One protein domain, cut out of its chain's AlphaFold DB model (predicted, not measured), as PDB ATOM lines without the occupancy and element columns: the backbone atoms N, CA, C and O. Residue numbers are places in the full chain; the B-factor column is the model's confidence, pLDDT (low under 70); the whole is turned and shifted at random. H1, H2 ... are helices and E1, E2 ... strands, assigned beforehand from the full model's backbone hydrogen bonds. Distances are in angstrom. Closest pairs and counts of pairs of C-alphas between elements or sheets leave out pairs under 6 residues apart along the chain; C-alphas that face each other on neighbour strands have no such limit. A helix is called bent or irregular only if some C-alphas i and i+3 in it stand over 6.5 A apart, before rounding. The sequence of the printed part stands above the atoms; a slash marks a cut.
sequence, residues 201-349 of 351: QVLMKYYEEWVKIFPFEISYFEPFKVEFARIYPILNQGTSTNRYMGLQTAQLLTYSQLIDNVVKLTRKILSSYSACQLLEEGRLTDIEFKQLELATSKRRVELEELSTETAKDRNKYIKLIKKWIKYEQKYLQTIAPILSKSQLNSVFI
ATOM      1  N   GLN A 201     131.517  86.767 105.833       78.25
ATOM      2  CA  GLN A 201     131.356  88.174 105.469       78.25
ATOM      3  C   GLN A 201     129.926  88.451 105.015       78.25
ATOM      4  O   GLN A 201     129.327  89.456 105.396       78.25
ATOM      5  N   VAL A 202     129.347  87.523 104.253       80.56
ATOM      6  CA  VAL A 202     127.951  87.598 103.828       80.56
ATOM      7  C   VAL A 202     127.026  87.546 105.046       80.56
ATOM      8  O   VAL A 202     126.203  88.445 105.213       80.56
ATOM      9  N   LEU A 203     127.184  86.566 105.943       84.38
ATOM     10  CA  LEU A 203     126.376  86.449 107.168       84.38
ATOM     11  C   LEU A 203     126.467  87.705 108.050       84.38
ATOM     12  O   LEU A 203     125.442  88.206 108.517       84.38
ATOM     13  N   MET A 204     127.675  88.238 108.250       81.94
ATOM     14  CA  MET A 204     127.899  89.471 109.008       81.94
ATOM     15  C   MET A 204     127.198  90.659 108.357       81.94
ATOM     16  O   MET A 204     126.454  91.361 109.036       81.94
ATOM     17  N   LYS A 205     127.351  90.838 107.039       81.38
ATOM     18  CA  LYS A 205     126.690  91.914 106.291       81.38
ATOM     19  C   LYS A 205     125.170  91.867 106.459       81.38
ATOM     20  O   LYS A 205     124.551  92.894 106.715       81.38
ATOM     21  N   TYR A 206     124.563  90.684 106.362       83.06
ATOM     22  CA  TYR A 206     123.119  90.527 106.578       83.06
ATOM     23  C   TYR A 206     122.692  90.908 108.001       83.06
ATOM     24  O   TYR A 206     121.650  91.542 108.180       83.06
ATOM     25  N   TYR A 207     123.477  90.531 109.010       87.12
ATOM     26  CA  TYR A 207     123.188  90.909 110.390       87.12
ATOM     27  C   TYR A 207     123.333  92.421 110.612       87.12
ATOM     28  O   TYR A 207     122.460  93.040 111.214       87.12
ATOM     29  N   GLU A 208     124.380  93.040 110.066       85.56
ATOM     30  CA  GLU A 208     124.610  94.487 110.152       85.56
ATOM     31  C   GLU A 208     123.509  95.302 109.476       85.56
ATOM     32  O   GLU A 208     123.081  96.327 110.003       85.56
ATOM     33  N   GLU A 209     123.010  94.845 108.329       85.38
ATOM     34  CA  GLU A 209     121.848  95.458 107.685       85.38
ATOM     35  C   GLU A 209     120.599  95.380 108.571       85.38
ATOM     36  O   GLU A 209     119.863  96.361 108.686       85.38
ATOM     37  N   TRP A 210     120.362  94.251 109.248       89.00
ATOM     38  CA  TRP A 210     119.276  94.167 110.226       89.00
ATOM     39  C   TRP A 210     119.476  95.154 111.382       89.00
ATOM     40  O   TRP A 210     118.524  95.848 111.734       89.00
ATOM     41  N   VAL A 211     120.695  95.275 111.923       88.56
ATOM     42  CA  VAL A 211     121.006  96.243 112.991       88.56
ATOM     43  C   VAL A 211     120.722  97.683 112.546       88.56
ATOM     44  O   VAL A 211     120.225  98.469 113.347       88.56
ATOM     45  N   LYS A 212     120.993  98.031 111.278       86.81
ATOM     46  CA  LYS A 212     120.683  99.358 110.707       86.81
ATOM     47  C   LYS A 212     119.182  99.616 110.563       86.81
ATOM     48  O   LYS A 212     118.732 100.733 110.792       86.81
ATOM     49  N   ILE A 213     118.418  98.597 110.163       88.81
ATOM     50  CA  ILE A 213     116.971  98.713 109.927       88.81
ATOM     51  C   ILE A 213     116.181  98.691 111.238       88.81
ATOM     52  O   ILE A 213     115.122  99.317 111.336       88.81
ATOM     53  N   PHE A 214     116.635  97.930 112.235       90.62
ATOM     54  CA  PHE A 214     115.920  97.809 113.497       90.62
ATOM     55  C   PHE A 214     115.873  99.171 114.220       90.62
ATOM     56  O   PHE A 214     116.905  99.834 114.329       90.62
ATOM     57  N   PRO A 215     114.704  99.612 114.726       90.38
ATOM     58  CA  PRO A 215     114.507 100.983 115.197       90.38
ATOM     59  C   PRO A 215     115.055 101.201 116.618       90.38
ATOM     60  O   PRO A 215     114.312 101.546 117.533       90.38
ATOM     61  N   PHE A 216     116.358 101.000 116.820       89.31
ATOM     62  CA  PHE A 216     117.019 101.136 118.124       89.31
ATOM     63  C   PHE A 216     116.976 102.556 118.708       89.31
ATOM     64  O   PHE A 216     117.295 102.742 119.876       89.31
ATOM     65  N   GLU A 217     116.620 103.558 117.907       84.75
ATOM     66  CA  GLU A 217     116.473 104.947 118.352       84.75
ATOM     67  C   GLU A 217     115.148 105.223 119.048       84.75
ATOM     68  O   GLU A 217     114.993 106.280 119.648       84.75
ATOM     69  N   ILE A 218     114.198 104.287 118.994       87.00
ATOM     70  CA  ILE A 218     113.073 104.323 119.919       87.00
ATOM     71  C   ILE A 218     113.659 104.051 121.299       87.00
ATOM     72  O   ILE A 218     114.264 103.000 121.514       87.00
ATOM     73  N   SER A 219     113.439 104.968 122.233       85.50
ATOM     74  CA  SER A 219     113.871 104.862 123.634       85.50
ATOM     75  C   SER A 219     113.612 103.497 124.297       85.50
ATOM     76  O   SER A 219     114.366 103.079 125.170       85.50
ATOM     77  N   TYR A 220     112.588 102.755 123.860       83.19
ATOM     78  CA  TYR A 220     112.278 101.396 124.332       83.19
ATOM     79  C   TYR A 220     113.412 100.400 124.054       83.19
ATOM     80  O   TYR A 220     113.579  99.418 124.773       83.19
ATOM     81  N   PHE A 221     114.164 100.641 122.983       86.50
ATOM     82  CA  PHE A 221     115.155  99.728 122.439       86.50
ATOM     83  C   PHE A 221     116.595 100.215 122.593       86.50
ATOM     84  O   PHE A 221     117.516  99.428 122.371       86.50
ATOM     85  N   GLU A 222     116.801 101.471 122.997       81.62
ATOM     86  CA  GLU A 222     118.128 102.075 123.152       81.62
ATOM     87  C   GLU A 222     119.104 101.199 123.968       81.62
ATOM     88  O   GLU A 222     120.220 100.973 123.483       81.62
ATOM     89  N   PRO A 223     118.710 100.602 125.119       81.50
ATOM     90  CA  PRO A 223     119.627  99.775 125.910       81.50
ATOM     91  C   PRO A 223     120.198  98.576 125.136       81.50
ATOM     92  O   PRO A 223     121.320  98.140 125.388       81.50
ATOM     93  N   PHE A 224     119.455  98.066 124.151       80.94
ATOM     94  CA  PHE A 224     119.825  96.883 123.374       80.94
ATOM     95  C   PHE A 224     120.728  97.185 122.183       80.94
ATOM     96  O   PHE A 224     121.367  96.276 121.651       80.94
ATOM     97  N   LYS A 225     120.819  98.453 121.761       81.69
ATOM     98  CA  LYS A 225     121.645  98.847 120.613       81.69
ATOM     99  C   LYS A 225     123.096  98.426 120.813       81.69
ATOM    100  O   LYS A 225     123.736  97.922 119.895       81.69
ATOM    101  N   VAL A 226     123.608  98.613 122.028       77.88
ATOM    102  CA  VAL A 226     124.995  98.285 122.376       77.88
ATOM    103  C   VAL A 226     125.224  96.775 122.396       77.88
ATOM    104  O   VAL A 226     126.273  96.324 121.943       77.88
ATOM    105  N   GLU A 227     124.260  95.999 122.892       78.69
ATOM    106  CA  GLU A 227     124.340  94.538 122.960       78.69
ATOM    107  C   GLU A 227     124.359  93.920 121.554       78.69
ATOM    108  O   GLU A 227     125.298  93.209 121.191       78.69
ATOM    109  N   PHE A 228     123.377  94.267 120.719       81.25
ATOM    110  CA  PHE A 228     123.238  93.693 119.378       81.25
ATOM    111  C   PHE A 228     124.236  94.254 118.362       81.25
ATOM    112  O   PHE A 228     124.569  93.574 117.401       81.25
ATOM    113  N   ALA A 229     124.796  95.446 118.581       75.19
ATOM    114  CA  ALA A 229     125.901  95.934 117.753       75.19
ATOM    115  C   ALA A 229     127.247  95.248 118.060       75.19
ATOM    116  O   ALA A 229     128.211  95.452 117.322       75.19
ATOM    117  N   ARG A 230     127.358  94.496 119.167       70.12
ATOM    118  CA  ARG A 230     128.616  93.864 119.606       70.12
ATOM    119  C   ARG A 230     128.657  92.353 119.396       70.12
ATOM    120  O   ARG A 230     129.751  91.800 119.346       70.12
ATOM    121  N   ILE A 231     127.508  91.691 119.293       70.81
ATOM    122  CA  ILE A 231     127.420  90.230 119.225       70.81
ATOM    123  C   ILE A 231     126.911  89.820 117.846       70.81
ATOM    124  O   ILE A 231     125.781  90.131 117.492       70.81
ATOM    125  N   TYR A 232     127.721  89.076 117.090       74.62
ATOM    126  CA  TYR A 232     127.312  88.477 115.818       74.62
ATOM    127  C   TYR A 232     126.780  87.055 116.058       74.62
ATOM    128  O   TYR A 232     127.575  86.144 116.310       74.62
ATOM    129  N   PRO A 233     125.462  86.805 115.960       78.06
ATOM    130  CA  PRO A 233     124.883  85.486 116.192       78.06
ATOM    131  C   PRO A 233     125.016  84.605 114.939       78.06
ATOM    132  O   PRO A 233     124.026  84.095 114.428       78.06
ATOM    133  N   ILE A 234     126.233  84.463 114.408       80.19
ATOM    134  CA  ILE A 234     126.523  83.702 113.179       80.19
ATOM    135  C   ILE A 234     126.920  82.248 113.456       80.19
ATOM    136  O   ILE A 234     127.082  81.465 112.523       80.19
ATOM    137  N   LEU A 235     127.071  81.883 114.730       80.44
ATOM    138  CA  LEU A 235     127.360  80.522 115.170       80.44
ATOM    139  C   LEU A 235     126.059  79.770 115.467       80.44
ATOM    140  O   LEU A 235     125.108  80.320 116.025       80.44
ATOM    141  N   ASN A 236     126.037  78.489 115.124       76.31
ATOM    142  CA  ASN A 236     125.031  77.552 115.590       76.31
ATOM    143  C   ASN A 236     125.220  77.292 117.098       76.31
ATOM    144  O   ASN A 236     126.335  77.363 117.610       76.31
ATOM    145  N   GLN A 237     124.141  76.969 117.819       63.12
ATOM    146  CA  GLN A 237     124.116  76.890 119.292       63.12
ATOM    147  C   GLN A 237     124.925  75.723 119.897       63.12
ATOM    148  O   GLN A 237     124.936  75.550 121.112       63.12
ATOM    149  N   GLY A 238     125.614  74.927 119.077       66.50
ATOM    150  CA  GLY A 238     126.470  73.835 119.524       66.50
ATOM    151  C   GLY A 238     127.935  74.141 119.254       66.50
ATOM    152  O   GLY A 238     128.352  74.215 118.097       66.50
ATOM    153  N   THR A 239     128.725  74.260 120.318       72.69
ATOM    154  CA  THR A 239     130.176  74.108 120.222       72.69
ATOM    155  C   THR A 239     130.556  72.733 120.744       72.69
ATOM    156  O   THR A 239     130.163  72.380 121.855       72.69
ATOM    157  N   SER A 240     131.344  71.981 119.990       78.75
ATOM    158  CA  SER A 240     131.985  70.759 120.480       78.75
ATOM    159  C   SER A 240     133.457  71.042 120.732       78.75
ATOM    160  O   SER A 240     134.097  71.725 119.939       78.75
ATOM    161  N   THR A 241     133.998  70.536 121.835       87.00
ATOM    162  CA  THR A 241     135.440  70.601 122.100       87.00
ATOM    163  C   THR A 241     136.015  69.213 121.907       87.00
ATOM    164  O   THR A 241     135.610  68.291 122.606       87.00
ATOM    165  N   ASN A 242     136.954  69.064 120.975       89.56
ATOM    166  CA  ASN A 242     137.651  67.798 120.792       89.56
ATOM    167  C   ASN A 242     138.567  67.548 122.001       89.56
ATOM    168  O   ASN A 242     139.462  68.356 122.274       89.56
ATOM    169  N   ARG A 243     138.356  66.431 122.708       92.56
ATOM    170  CA  ARG A 243     139.033  66.108 123.981       92.56
ATOM    171  C   ARG A 243     140.554  66.032 123.872       92.56
ATOM    172  O   ARG A 243     141.244  66.346 124.835       92.56
ATOM    173  N   TYR A 244     141.072  65.639 122.712       91.12
ATOM    174  CA  TYR A 244     142.502  65.397 122.501       91.12
ATOM    175  C   TYR A 244     143.218  66.612 121.917       91.12
ATOM    176  O   TYR A 244     144.382  66.861 122.216       91.12
ATOM    177  N   MET A 245     142.516  67.406 121.108       87.12
ATOM    178  CA  MET A 245     143.076  68.631 120.538       87.12
ATOM    179  C   MET A 245     142.914  69.848 121.460       87.12
ATOM    180  O   MET A 245     143.671  70.816 121.345       87.12
ATOM    181  N   GLY A 246     141.908  69.835 122.343       84.12
ATOM    182  CA  GLY A 246     141.456  71.023 123.073       84.12
ATOM    183  C   GLY A 246     140.918  72.117 122.142       84.12
ATOM    184  O   GLY A 246     140.906  73.288 122.512       84.12
ATOM    185  N   LEU A 247     140.539  71.751 120.911       80.44
ATOM    186  CA  LEU A 247     140.009  72.666 119.907       80.44
ATOM    187  C   LEU A 247     138.488  72.684 119.989       80.44
ATOM    188  O   LEU A 247     137.841  71.641 119.880       80.44
ATOM    189  N   GLN A 248     137.939  73.883 120.155       79.94
ATOM    190  CA  GLN A 248     136.509  74.126 120.090       79.94
ATOM    191  C   GLN A 248     136.108  74.366 118.635       79.94
ATOM    192  O   GLN A 248     136.632  75.255 117.965       79.94
ATOM    193  N   THR A 249     135.172  73.569 118.142       74.56
ATOM    194  CA  THR A 249     134.586  73.707 116.812       74.56
ATOM    195  C   THR A 249     133.154  74.198 116.947       74.56
ATOM    196  O   THR A 249     132.355  73.613 117.679       74.56
ATOM    197  N   ALA A 250     132.824  75.256 116.213       78.75
ATOM    198  CA  ALA A 250     131.470  75.770 116.076       78.75
ATOM    199  C   ALA A 250     131.064  75.695 114.605       78.75
ATOM    200  O   ALA A 250     131.867  75.981 113.716       78.75
ATOM    201  N   GLN A 251     129.820  75.309 114.342       79.44
ATOM    202  CA  GLN A 251     129.269  75.395 112.993       79.44
ATOM    203  C   GLN A 251     128.718  76.797 112.758       79.44
ATOM    204  O   GLN A 251     128.075  77.362 113.639       79.44
ATOM    205  N   LEU A 252     128.947  77.348 111.569       82.06
ATOM    206  CA  LEU A 252     128.286  78.578 111.143       82.06
ATOM    207  C   LEU A 252     126.811  78.303 110.846       82.06
ATOM    208  O   LEU A 252     126.453  77.214 110.392       82.06
ATOM    209  N   LEU A 253     125.966  79.306 111.062       83.44
ATOM    210  CA  LEU A 253     124.600  79.287 110.557       83.44
ATOM    211  C   LEU A 253     124.609  79.321 109.029       83.44
ATOM    212  O   LEU A 253     125.391  80.039 108.406       83.44
ATOM    213  N   THR A 254     123.682  78.602 108.409       83.00
ATOM    214  CA  THR A 254     123.340  78.863 107.011       83.00
ATOM    215  C   THR A 254     122.624  80.210 106.885       83.00
ATOM    216  O   THR A 254     122.073  80.743 107.853       83.00
ATOM    217  N   TYR A 255     122.557  80.741 105.662       80.62
ATOM    218  CA  TYR A 255     121.805  81.964 105.371       80.62
ATOM    219  C   TYR A 255     120.344  81.898 105.857       80.62
ATOM    220  O   TYR A 255     119.857  82.815 106.519       80.62
ATOM    221  N   SER A 256     119.656  80.783 105.591       81.50
ATOM    222  CA  SER A 256     118.270  80.580 106.027       81.50
ATOM    223  C   SER A 256     118.136  80.543 107.550       81.50
ATOM    224  O   SER A 256     117.237  81.176 108.101       81.50
ATOM    225  N   GLN A 257     119.058  79.867 108.242       85.88
ATOM    226  CA  GLN A 257     119.063  79.800 109.702       85.88
ATOM    227  C   GLN A 257     119.309  81.172 110.338       85.88
ATOM    228  O   GLN A 257     118.641  81.516 111.315       85.88
ATOM    229  N   LEU A 258     120.224  81.977 109.782       87.12
ATOM    230  CA  LEU A 258     120.464  83.339 110.262       87.12
ATOM    231  C   LEU A 258     119.206  84.205 110.119       87.12
ATOM    232  O   LEU A 258     118.826  84.877 111.077       87.12
ATOM    233  N   ILE A 259     118.520  84.154 108.972       85.44
ATOM    234  CA  ILE A 259     117.263  84.894 108.773       85.44
ATOM    235  C   ILE A 259     116.214  84.478 109.799       85.44
ATOM    236  O   ILE A 259     115.600  85.338 110.432       85.44
ATOM    237  N   ASP A 260     115.994  83.176 109.976       86.88
ATOM    238  CA  ASP A 260     114.991  82.682 110.917       86.88
ATOM    239  C   ASP A 260     115.312  83.116 112.350       86.88
ATOM    240  O   ASP A 260     114.410  83.510 113.098       86.88
ATOM    241  N   ASN A 261     116.593  83.113 112.724       87.94
ATOM    242  CA  ASN A 261     117.052  83.608 114.017       87.94
ATOM    243  C   ASN A 261     116.803  85.112 114.172       87.94
ATOM    244  O   ASN A 261     116.235  85.525 115.182       87.94
ATOM    245  N   VAL A 262     117.138  85.922 113.165       89.25
ATOM    246  CA  VAL A 262     116.884  87.371 113.161       89.25
ATOM    247  C   VAL A 262     115.383  87.680 113.238       89.25
ATOM    248  O   VAL A 262     114.968  88.568 113.983       89.25
ATOM    249  N   VAL A 263     114.535  86.923 112.537       90.00
ATOM    250  CA  VAL A 263     113.070  87.069 112.596       90.00
ATOM    251  C   VAL A 263     112.536  86.727 113.989       90.00
ATOM    252  O   VAL A 263     111.706  87.468 114.526       90.00
ATOM    253  N   LYS A 264     113.003  85.627 114.593       89.50
ATOM    254  CA  LYS A 264     112.634  85.236 115.963       89.50
ATOM    255  C   LYS A 264     113.080  86.286 116.977       89.50
ATOM    256  O   LYS A 264     112.285  86.670 117.831       89.50
ATOM    257  N   LEU A 265     114.311  86.777 116.847       88.06
ATOM    258  CA  LEU A 265     114.872  87.819 117.699       88.06
ATOM    259  C   LEU A 265     114.067  89.116 117.591       88.06
ATOM    260  O   LEU A 265     113.611  89.633 118.604       88.06
ATOM    261  N   THR A 266     113.803  89.579 116.366       91.00
ATOM    262  CA  THR A 266     112.969  90.761 116.095       91.00
ATOM    263  C   THR A 266     111.615  90.628 116.781       91.00
ATOM    264  O   THR A 266     111.195  91.523 117.505       91.00
ATOM    265  N   ARG A 267     110.936  89.485 116.609       90.50
ATOM    266  CA  ARG A 267     109.639  89.243 117.249       90.50
ATOM    267  C   ARG A 267     109.735  89.306 118.770       90.50
ATOM    268  O   ARG A 267     108.883  89.942 119.375       90.50
ATOM    269  N   LYS A 268     110.757  88.676 119.358       88.56
ATOM    270  CA  LYS A 268     110.980  88.664 120.808       88.56
ATOM    271  C   LYS A 268     111.183  90.077 121.354       88.56
ATOM    272  O   LYS A 268     110.560  90.416 122.353       88.56
ATOM    273  N   ILE A 269     112.013  90.897 120.706       88.00
ATOM    274  CA  ILE A 269     112.260  92.278 121.150       88.00
ATOM    275  C   ILE A 269     110.961  93.090 121.068       88.00
ATOM    276  O   ILE A 269     110.540  93.670 122.064       88.00
ATOM    277  N   LEU A 270     110.278  93.057 119.917       89.69
ATOM    278  CA  LEU A 270     109.041  93.815 119.695       89.69
ATOM    279  C   LEU A 270     107.880  93.371 120.604       89.69
ATOM    280  O   LEU A 270     107.013  94.176 120.916       89.69
ATOM    281  N   SER A 271     107.828  92.102 121.025       85.06
ATOM    282  CA  SER A 271     106.800  91.621 121.962       85.06
ATOM    283  C   SER A 271     107.125  91.898 123.427       85.06
ATOM    284  O   SER A 271     106.236  91.809 124.264       85.06
ATOM    285  N   SER A 272     108.394  92.156 123.750       79.88
ATOM    286  CA  SER A 272     108.833  92.374 125.135       79.88
ATOM    287  C   SER A 272     108.708  93.831 125.573       79.88
ATOM    288  O   SER A 272     108.806  94.088 126.765       79.88
ATOM    289  N   TYR A 273     108.512  94.758 124.629       76.25
ATOM    290  CA  TYR A 273     108.413  96.189 124.901       76.25
ATOM    291  C   TYR A 273     107.293  96.812 124.069       76.25
ATOM    292  O   TYR A 273     107.311  96.757 122.838       76.25
ATOM    293  N   SER A 274     106.324  97.418 124.750       80.81
ATOM    294  CA  SER A 274     105.177  98.112 124.158       80.81
ATOM    295  C   SER A 274     104.773  99.309 125.015       80.81
ATOM    296  O   SER A 274     105.017  99.322 126.226       80.81
ATOM    297  N   ALA A 275     104.100 100.299 124.423       82.06
ATOM    298  CA  ALA A 275     103.523 101.395 125.203       82.06
ATOM    299  C   ALA A 275     102.487 100.901 126.229       82.06
ATOM    300  O   ALA A 275     102.309 101.536 127.264       82.06
ATOM    301  N   CYS A 276     101.838  99.762 125.961       83.25
ATOM    302  CA  CYS A 276     100.902  99.125 126.888       83.25
ATOM    303  C   CYS A 276     101.600  98.691 128.184       83.25
ATOM    304  O   CYS A 276     101.160  99.062 129.264       83.25
ATOM    305  N   GLN A 277     102.735  97.991 128.080       83.25
ATOM    306  CA  GLN A 277     103.523  97.582 129.251       83.25
ATOM    307  C   GLN A 277     104.051  98.787 130.033       83.25
ATOM    308  O   GLN A 277     103.963  98.820 131.254       83.25
ATOM    309  N   LEU A 278     104.544  99.819 129.340       80.81
ATOM    310  CA  LEU A 278     105.011 101.039 130.010       80.81
ATOM    311  C   LEU A 278     103.883 101.772 130.739       80.81
ATOM    312  O   LEU A 278     104.129 102.380 131.778       80.81
ATOM    313  N   LEU A 279     102.660 101.733 130.205       83.50
ATOM    314  CA  LEU A 279     101.493 102.296 130.873       83.50
ATOM    315  C   LEU A 279     101.145 101.496 132.135       83.50
ATOM    316  O   LEU A 279     100.945 102.099 133.186       83.50
ATOM    317  N   GLU A 280     101.118 100.163 132.045       83.81
ATOM    318  CA  GLU A 280     100.867  99.262 133.183       83.81
ATOM    319  C   GLU A 280     101.913  99.426 134.298       83.81
ATOM    320  O   GLU A 280     101.570  99.406 135.477       83.81
ATOM    321  N   GLU A 281     103.175  99.661 133.937       82.56
ATOM    322  CA  GLU A 281     104.273  99.918 134.876       82.56
ATOM    323  C   GLU A 281     104.304 101.362 135.417       82.56
ATOM    324  O   GLU A 281     105.163 101.689 136.236       82.56
ATOM    325  N   GLY A 282     103.418 102.254 134.954       79.00
ATOM    326  CA  GLY A 282     103.413 103.671 135.345       79.00
ATOM    327  C   GLY A 282     104.614 104.472 134.821       79.00
ATOM    328  O   GLY A 282     104.949 105.524 135.360       79.00
ATOM    329  N   ARG A 283     105.282 103.975 133.776       81.75
ATOM    330  CA  ARG A 283     106.516 104.529 133.189       81.75
ATOM    331  C   ARG A 283     106.296 105.205 131.837       81.75
ATOM    332  O   ARG A 283     107.253 105.695 131.237       81.75
ATOM    333  N   LEU A 284     105.064 105.222 131.330       82.38
ATOM    334  CA  LEU A 284     104.738 105.917 130.090       82.38
ATOM    335  C   LEU A 284     104.707 107.433 130.326       82.38
ATOM    336  O   LEU A 284     103.717 107.983 130.803       82.38
ATOM    337  N   THR A 285     105.794 108.106 129.960       77.62
ATOM    338  CA  THR A 285     105.938 109.566 130.033       77.62
ATOM    339  C   THR A 285     106.024 110.179 128.639       77.62
ATOM    340  O   THR A 285     106.577 109.556 127.732       77.62
ATOM    341  N   ASP A 286     105.540 111.417 128.503       81.69
ATOM    342  CA  ASP A 286     105.659 112.247 127.294       81.69
ATOM    343  C   ASP A 286     105.186 111.537 126.008       81.69
ATOM    344  O   ASP A 286     105.959 111.087 125.158       81.69
ATOM    345  N   ILE A 287     103.863 111.389 125.892       84.44
ATOM    346  CA  ILE A 287     103.224 110.656 124.791       84.44
ATOM    347  C   ILE A 287     103.512 111.315 123.435       84.44
ATOM    348  O   ILE A 287     103.653 110.616 122.432       84.44
ATOM    349  N   GLU A 288     103.613 112.643 123.401       84.69
ATOM    350  CA  GLU A 288     103.904 113.420 122.193       84.69
ATOM    351  C   GLU A 288     105.310 113.100 121.678       84.69
ATOM    352  O   GLU A 288     105.481 112.774 120.498       84.69
ATOM    353  N   PHE A 289     106.300 113.063 122.576       85.88
ATOM    354  CA  PHE A 289     107.646 112.618 122.240       85.88
ATOM    355  C   PHE A 289     107.668 111.168 121.733       85.88
ATOM    356  O   PHE A 289     108.273 110.889 120.695       85.88
ATOM    357  N   LYS A 290     106.943 110.238 122.376       86.94
ATOM    358  CA  LYS A 290     106.857 108.839 121.897       86.94
ATOM    359  C   LYS A 290     106.223 108.721 120.511       86.94
ATOM    360  O   LYS A 290     106.666 107.919 119.685       86.94
ATOM    361  N   GLN A 291     105.200 109.521 120.216       87.44
ATOM    362  CA  GLN A 291     104.595 109.560 118.882       87.44
ATOM    363  C   GLN A 291     105.593 110.060 117.827       87.44
ATOM    364  O   GLN A 291     105.649 109.493 116.728       87.44
ATOM    365  N   LEU A 292     106.410 111.062 118.166       87.06
ATOM    366  CA  LEU A 292     107.474 111.573 117.301       87.06
ATOM    367  C   LEU A 292     108.572 110.526 117.050       87.06
ATOM    368  O   LEU A 292     108.971 110.334 115.895       87.06
ATOM    369  N   GLU A 293     109.022 109.809 118.088       90.50
ATOM    370  CA  GLU A 293     109.992 108.707 117.965       90.50
ATOM    371  C   GLU A 293     109.491 107.637 116.982       90.50
ATOM    372  O   GLU A 293     110.214 107.228 116.067       90.50
ATOM    373  N   LEU A 294     108.227 107.218 117.118       90.25
ATOM    374  CA  LEU A 294     107.612 106.215 116.246       90.25
ATOM    375  C   LEU A 294     107.447 106.712 114.805       90.25
ATOM    376  O   LEU A 294     107.701 105.957 113.865       90.25
ATOM    377  N   ALA A 295     107.024 107.965 114.605       87.88
ATOM    378  CA  ALA A 295     106.877 108.553 113.273       87.88
ATOM    379  C   ALA A 295     108.224 108.654 112.542       87.88
ATOM    380  O   ALA A 295     108.338 108.248 111.381       87.88
ATOM    381  N   THR A 296     109.256 109.114 113.249       89.19
ATOM    382  CA  THR A 296     110.620 109.225 112.722       89.19
ATOM    383  C   THR A 296     111.196 107.847 112.393       89.19
ATOM    384  O   THR A 296     111.729 107.634 111.302       89.19
ATOM    385  N   SER A 297     111.020 106.879 113.296       88.94
ATOM    386  CA  SER A 297     111.490 105.501 113.108       88.94
ATOM    387  C   SER A 297     110.789 104.807 111.945       88.94
ATOM    388  O   SER A 297     111.439 104.139 111.143       88.94
ATOM    389  N   LYS A 298     109.476 105.019 111.779       91.12
ATOM    390  CA  LYS A 298     108.728 104.518 110.619       91.12
ATOM    391  C   LYS A 298     109.330 105.023 109.313       91.12
ATOM    392  O   LYS A 298     109.596 104.220 108.419       91.12
ATOM    393  N   ARG A 299     109.566 106.337 109.214       89.50
ATOM    394  CA  ARG A 299     110.126 106.941 108.003       89.50
ATOM    395  C   ARG A 299     111.517 106.392 107.699       89.50
ATOM    396  O   ARG A 299     111.813 106.121 106.540       89.50
ATOM    397  N   ARG A 300     112.345 106.182 108.722       87.62
ATOM    398  CA  ARG A 300     113.674 105.577 108.567       87.62
ATOM    399  C   ARG A 300     113.599 104.157 108.012       87.62
ATOM    400  O   ARG A 300     114.245 103.874 107.014       87.62
ATOM    401  N   VAL A 301     112.760 103.301 108.596       88.44
ATOM    402  CA  VAL A 301     112.568 101.917 108.124       88.44
ATOM    403  C   VAL A 301     112.088 101.882 106.669       88.44
ATOM    404  O   VAL A 301     112.516 101.032 105.896       88.44
ATOM    405  N   GLU A 302     111.204 102.803 106.278       87.25
ATOM    406  CA  GLU A 302     110.745 102.931 104.888       87.25
ATOM    407  C   GLU A 302     111.864 103.369 103.933       87.25
ATOM    408  O   GLU A 302     111.953 102.838 102.830       87.25
ATOM    409  N   LEU A 303     112.727 104.302 104.341       85.56
ATOM    410  CA  LEU A 303     113.868 104.742 103.533       85.56
ATOM    411  C   LEU A 303     114.912 103.631 103.355       85.56
ATOM    412  O   LEU A 303     115.397 103.427 102.244       85.56
ATOM    413  N   GLU A 304     115.216 102.883 104.416       83.56
ATOM    414  CA  GLU A 304     116.159 101.760 104.348       83.56
ATOM    415  C   GLU A 304     115.645 100.635 103.433       83.56
ATOM    416  O   GLU A 304     116.399 100.099 102.617       83.56
ATOM    417  N   GLU A 305     114.346 100.317 103.494       81.50
ATOM    418  CA  GLU A 305     113.714  99.345 102.589       81.50
ATOM    419  C   GLU A 305     113.783  99.795 101.119       81.50
ATOM    420  O   GLU A 305     113.998  98.963 100.245       81.50
ATOM    421  N   LEU A 306     113.654 101.098 100.837       79.62
ATOM    422  CA  LEU A 306     113.800 101.639  99.479       79.62
ATOM    423  C   LEU A 306     115.247 101.583  98.969       79.62
ATOM    424  O   LEU A 306     115.470 101.414  97.774       79.62
ATOM    425  N   SER A 307     116.223 101.758  99.863       69.75
ATOM    426  CA  SER A 307     117.650 101.801  99.517       69.75
ATOM    427  C   SER A 307     118.282 100.423  99.292       69.75
ATOM    428  O   SER A 307     119.379 100.326  98.743       69.75
ATOM    429  N   THR A 308     117.608  99.353  99.718       64.69
ATOM    430  CA  THR A 308     118.121  97.987  99.635       64.69
ATOM    431  C   THR A 308     117.367  97.200  98.567       64.69
ATOM    432  O   THR A 308     116.141  97.119  98.584       64.69
ATOM    433  N   GLU A 309     118.081  96.542  97.647       60.56
ATOM    434  CA  GLU A 309     117.498  95.478  96.820       60.56
ATOM    435  C   GLU A 309     117.127  94.308  97.748       60.56
ATOM    436  O   GLU A 309     117.922  93.409  98.029       60.56
ATOM    437  N   THR A 310     115.946  94.370  98.365       56.28
ATOM    438  CA  THR A 310     115.588  93.402  99.405       56.28
ATOM    439  C   THR A 310     115.348  92.017  98.805       56.28
ATOM    440  O   THR A 310     114.362  91.765  98.112       56.28
ATOM    441  N   ALA A 311     116.227  91.067  99.132       59.81
ATOM    442  CA  ALA A 311     115.949  89.649  98.941       59.81
ATOM    443  C   ALA A 311     114.614  89.280  99.624       59.81
ATOM    444  O   ALA A 311     114.319  89.746 100.728       59.81
ATOM    445  N   LYS A 312     113.813  88.413  98.988       60.75
ATOM    446  CA  LYS A 312     112.437  88.041  99.394       60.75
ATOM    447  C   LYS A 312     112.292  87.677 100.882       60.75
ATOM    448  O   LYS A 312     111.239  87.922 101.470       60.75
ATOM    449  N   ASP A 313     113.341  87.130 101.492       61.66
ATOM    450  CA  ASP A 313     113.365  86.727 102.897       61.66
ATOM    451  C   ASP A 313     113.641  87.866 103.892       61.66
ATOM    452  O   ASP A 313     113.093  87.836 104.998       61.66
ATOM    453  N   ARG A 314     114.376  88.921 103.499       67.69
ATOM    454  CA  ARG A 314     114.596  90.129 104.329       67.69
ATOM    455  C   ARG A 314     113.283  90.849 104.644       67.69
ATOM    456  O   ARG A 314     113.079  91.360 105.743       67.69
ATOM    457  N   ASN A 315     112.324  90.773 103.722       77.94
ATOM    458  CA  ASN A 315     110.990  91.342 103.896       77.94
ATOM    459  C   ASN A 315     110.239  90.808 105.126       77.94
ATOM    460  O   ASN A 315     109.296  91.453 105.580       77.94
ATOM    461  N   LYS A 316     110.609  89.646 105.683       85.75
ATOM    462  CA  LYS A 316     109.905  89.068 106.836       85.75
ATOM    463  C   LYS A 316     110.062  89.927 108.096       85.75
ATOM    464  O   LYS A 316     109.047  90.278 108.697       85.75
ATOM    465  N   TYR A 317     111.284  90.297 108.486       87.50
ATOM    466  CA  TYR A 317     111.491  91.122 109.685       87.50
ATOM    467  C   TYR A 317     111.102  92.589 109.451       87.50
ATOM    468  O   TYR A 317     110.511  93.193 110.341       87.50
ATOM    469  N   ILE A 318     111.306  93.134 108.242       88.62
ATOM    470  CA  ILE A 318     110.871  94.500 107.888       88.62
ATOM    471  C   ILE A 318     109.352  94.637 108.049       88.62
ATOM    472  O   ILE A 318     108.864  95.571 108.691       88.62
ATOM    473  N   LYS A 319     108.583  93.662 107.540       90.19
ATOM    474  CA  LYS A 319     107.123  93.625 107.711       90.19
ATOM    475  C   LYS A 319     106.713  93.558 109.179       90.19
ATOM    476  O   LYS A 319     105.729  94.199 109.545       90.19
ATOM    477  N   LEU A 320     107.438  92.806 110.014       90.88
ATOM    478  CA  LEU A 320     107.170  92.746 111.454       90.88
ATOM    479  C   LEU A 320     107.393  94.107 112.122       90.88
ATOM    480  O   LEU A 320     106.499  94.568 112.826       90.88
ATOM    481  N   ILE A 321     108.521  94.766 111.844       92.31
ATOM    482  CA  ILE A 321     108.854  96.089 112.392       92.31
ATOM    483  C   ILE A 321     107.788  97.113 111.991       92.31
ATOM    484  O   ILE A 321     107.184  97.749 112.852       92.31
ATOM    485  N   LYS A 322     107.469  97.223 110.695       92.25
ATOM    486  CA  LYS A 322     106.443  98.157 110.200       92.25
ATOM    487  C   LYS A 322     105.068  97.899 110.810       92.25
ATOM    488  O   LYS A 322     104.352  98.842 111.153       92.25
ATOM    489  N   LYS A 323     104.687  96.624 110.935       93.44
ATOM    490  CA  LYS A 323     103.413  96.223 111.540       93.44
ATOM    491  C   LYS A 323     103.358  96.622 113.013       93.44
ATOM    492  O   LYS A 323     102.341  97.164 113.433       93.44
ATOM    493  N   TRP A 324     104.437  96.401 113.761       94.31
ATOM    494  CA  TRP A 324     104.534  96.807 115.162       94.31
ATOM    495  C   TRP A 324     104.454  98.330 115.320       94.31
ATOM    496  O   TRP A 324     103.566  98.799 116.025       94.31
ATOM    497  N   ILE A 325     105.253  99.107 114.570       91.75
ATOM    498  CA  ILE A 325     105.233 100.582 114.649       91.75
ATOM    499  C   ILE A 325     103.824 101.120 114.369       91.75
ATOM    500  O   ILE A 325     103.329 101.987 115.086       91.75
ATOM    501  N   LYS A 326     103.136 100.578 113.354       93.25
ATOM    502  CA  LYS A 326     101.758 100.970 113.026       93.25
ATOM    503  C   LYS A 326     100.791 100.737 114.192       93.25
ATOM    504  O   LYS A 326      99.890 101.548 114.400       93.25
ATOM    505  N   TYR A 327     100.925  99.624 114.906       91.81
ATOM    506  CA  TYR A 327     100.043  99.315 116.030       91.81
ATOM    507  C   TYR A 327     100.359 100.146 117.268       91.81
ATOM    508  O   TYR A 327      99.419 100.641 117.885       91.81
ATOM    509  N   GLU A 328     101.633 100.389 117.564       90.62
ATOM    510  CA  GLU A 328     102.043 101.306 118.632       90.62
ATOM    511  C   GLU A 328     101.540 102.730 118.381       90.62
ATOM    512  O   GLU A 328     100.931 103.339 119.257       90.62
ATOM    513  N   GLN A 329     101.679 103.240 117.150       91.06
ATOM    514  CA  GLN A 329     101.134 104.547 116.768       91.06
ATOM    515  C   GLN A 329      99.621 104.618 117.002       91.06
ATOM    516  O   GLN A 329      99.131 105.577 117.596       91.06
ATOM    517  N   LYS A 330      98.878 103.591 116.565       91.12
ATOM    518  CA  LYS A 330      97.423 103.526 116.755       91.12
ATOM    519  C   LYS A 330      97.047 103.489 118.240       91.12
ATOM    520  O   LYS A 330      96.080 104.136 118.638       91.12
ATOM    521  N   TYR A 331      97.791 102.736 119.046       89.50
ATOM    522  CA  TYR A 331      97.562 102.648 120.482       89.50
ATOM    523  C   TYR A 331      97.792 104.003 121.163       89.50
ATOM    524  O   TYR A 331      96.869 104.517 121.794       89.50
ATOM    525  N   LEU A 332      98.946 104.645 120.942       88.62
ATOM    526  CA  LEU A 332      99.252 105.966 121.507       88.62
ATOM    527  C   LEU A 332      98.247 107.043 121.081       88.62
ATOM    528  O   LEU A 332      97.855 107.864 121.905       88.62
ATOM    529  N   GLN A 333      97.790 107.031 119.825       88.81
ATOM    530  CA  GLN A 333      96.735 107.938 119.349       88.81
ATOM    531  C   GLN A 333      95.402 107.726 120.077       88.81
ATOM    532  O   GLN A 333      94.641 108.672 120.254       88.81
ATOM    533  N   THR A 334      95.122 106.493 120.503       87.50
ATOM    534  CA  THR A 334      93.895 106.150 121.230       87.50
ATOM    535  C   THR A 334      93.970 106.590 122.694       87.50
ATOM    536  O   THR A 334      92.986 107.104 123.219       87.50
ATOM    537  N   ILE A 335      95.122 106.420 123.355       86.50
ATOM    538  CA  ILE A 335      95.270 106.723 124.790       86.50
ATOM    539  C   ILE A 335      95.630 108.185 125.090       86.50
ATOM    540  O   ILE A 335      95.260 108.683 126.153       86.50
ATOM    541  N   ALA A 336      96.291 108.903 124.172       85.00
ATOM    542  CA  ALA A 336      96.707 110.294 124.392       85.00
ATOM    543  C   ALA A 336      95.545 111.237 124.789       85.00
ATOM    544  O   ALA A 336      95.683 111.968 125.775       85.00
ATOM    545  N   PRO A 337      94.366 111.201 124.127       84.69
ATOM    546  CA  PRO A 337      93.223 112.030 124.518       84.69
ATOM    547  C   PRO A 337      92.615 111.654 125.877       84.69
ATOM    548  O   PRO A 337      91.923 112.462 126.490       84.69
ATOM    549  N   ILE A 338      92.816 110.414 126.330       83.31
ATOM    550  CA  ILE A 338      92.263 109.905 127.593       83.31
ATOM    551  C   ILE A 338      93.135 110.378 128.758       83.31
ATOM    552  O   ILE A 338      92.618 110.882 129.752       83.31
ATOM    553  N   LEU A 339      94.456 110.267 128.605       76.38
ATOM    554  CA  LEU A 339      95.430 110.645 129.630       76.38
ATOM    555  C   LEU A 339      95.551 112.167 129.802       76.38
ATOM    556  O   LEU A 339      95.671 112.655 130.921       76.38
ATOM    557  N   SER A 340      95.431 112.935 128.718       71.38
ATOM    558  CA  SER A 340      95.357 114.403 128.799       71.38
ATOM    559  C   SER A 340      94.114 114.879 129.567       71.38
ATOM    560  O   SER A 340      94.200 115.796 130.381       71.38
ATOM    561  N   LYS A 341      92.963 114.217 129.381       64.69
ATOM    562  CA  LYS A 341      91.732 114.505 130.137       64.69
ATOM    563  C   LYS A 341      91.821 114.109 131.613       64.69
ATOM    564  O   LYS A 341      91.286 114.826 132.454       64.69
ATOM    565  N   SER A 342      92.478 112.996 131.950       60.19
ATOM    566  CA  SER A 342      92.640 112.587 133.353       60.19
ATOM    567  C   SER A 342      93.599 113.502 134.122       60.19
ATOM    568  O   SER A 342      93.329 113.812 135.280       60.19
ATOM    569  N   GLN A 343      94.661 113.997 133.476       57.56
ATOM    570  CA  GLN A 343      95.559 115.002 134.056       57.56
ATOM    571  C   GLN A 343      94.843 116.337 134.299       57.56
ATOM    572  O   GLN A 343      94.946 116.882 135.395       57.56
ATOM    573  N   LEU A 344      94.040 116.816 133.340       47.41
ATOM    574  CA  LEU A 344      93.199 118.005 133.530       47.41
ATOM    575  C   LEU A 344      92.229 117.833 134.710       47.41
ATOM    576  O   LEU A 344      92.140 118.716 135.556       47.41
ATOM    577  N   ASN A 345      91.575 116.676 134.844       41.59
ATOM    578  CA  ASN A 345      90.665 116.419 135.966       41.59
ATOM    579  C   ASN A 345      91.370 116.344 137.333       41.59
ATOM    580  O   ASN A 345      90.753 116.678 138.336       41.59
ATOM    581  N   SER A 346      92.647 115.949 137.403       44.84
ATOM    582  CA  SER A 346      93.416 115.983 138.661       44.84
ATOM    583  C   SER A 346      93.818 117.397 139.107       44.84
ATOM    584  O   SER A 346      94.061 117.614 140.291       44.84
ATOM    585  N   VAL A 347      93.843 118.361 138.177       41.34
ATOM    586  CA  VAL A 347      94.065 119.786 138.475       41.34
ATOM    587  C   VAL A 347      92.782 120.436 139.008       41.34
ATOM    588  O   VAL A 347      92.856 121.234 139.927       41.34
ATOM    589  N   PHE A 348      91.601 120.025 138.530       39.97
ATOM    590  CA  PHE A 348      90.304 120.561 138.985       39.97
ATOM    591  C   PHE A 348      89.729 119.915 140.263       39.97
ATOM    592  O   PHE A 348      88.625 120.265 140.666       39.97
ATOM    593  N   ILE A 349      90.424 118.948 140.877       41.75
ATOM    594  CA  ILE A 349      90.013 118.309 142.149       41.75
ATOM    595  C   ILE A 349      90.883 118.789 143.334       41.75
ATOM    596  O   ILE A 349      90.568 118.497 144.484       41.75
TER     597      ILE A 349
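What this domain is: This is residues 201 to 349 of the 351 residues of an uncharacterized protein of Sphingobacterium siyangense (UniProt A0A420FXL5). Four long helical pieces run roughly along one length: H3 and the arm H6a lie side by side over part of their lengths, H1 packs on the first part of H3, and H5 folds back along H6a as a helical hairpin. The small strand hairpin of E1 and E2 makes one end of the length, and H6b, the other arm of the bent helix H6, makes the other, where residues 341 to 349 stick out. The 149 printed residues include six named helices and two named strands in the order H1 H2 E1 E2 H3 H4 H5 H6; the class is mostly helix, and the sheet, E1 - E2, is antiparallel. The whole is loose, with a radius of gyration of the C-alphas of 19.8 A and spans of 77 by 37 by 19 A.

How they stand to each other: H1, residues 201 to 213, is close to but not clearly touching H2, residues 222 to 228; their closest C-alphas, of Val 211 and Phe 228, are 7.2 A apart. E1, residues 235 to 242, bends by 71 degrees at residue 238 and forms a hairpin with E2, residues 247 to 252, with N 236 and O 251 2.8 A apart and N 240 and O 249 3.0 A apart, within hydrogen-bond range. H3, residues 255 to 272, touches H1 with residues 255 to 262 alone, the same way at a shallow tilt of 24 degrees; the closest C-alphas, of Leu 203 and Tyr 255, are 6.7 A apart. H6, residues 315 to 347, was assigned as one helix by its hydrogen bonds but is bent, with C-alphas 334 and 337 6.8 A apart; its arms are H6a, residues 315 to 334, and H6b, residues 337 to 347. H3 touches H6a, the same way at a shallow tilt of 11 degrees, closest at the C-alphas of Val 263 and Tyr 317, 5.2 A. H4, residues 275 to 280, only just touches H6a, with 3 pairs of C-alphas within 8 A, the closest being those of Ala 275 and Glu 328, 6.7 A. H5, residues 287 to 307, touches H6a, opposite ways at a shallow tilt of 23 degrees, closest at the C-alphas of Leu 294 and Ile 325, 6.3 A. H3 and H5 are apart. Every O i to N i+4 pair is within hydrogen-bond range in H1, H3, H4, H5 and H6a; H6b has 6 of 7, and H2 has 1 of 3, beside 2 of 4 O i to N i+3 pairs.

Where its parts are: H1 begins at C-alpha 201, (131.356, 88.174, 105.469), and is 18.4 A long. H3 measures 25.8 A, H5 30.4 A, and H6a 28.5 A. H6b ends at C-alpha 347, (94.065, 119.786, 138.475).

The domain as a whole: The two C-alphas farthest apart, of Tyr 244 and Phe 348, are 77.7 A apart. The printed part has no cut and no long link. The mean pLDDT of the printed part is 81.1, with residues 237 to 238, 307 to 314 and 341 to 349 under 70.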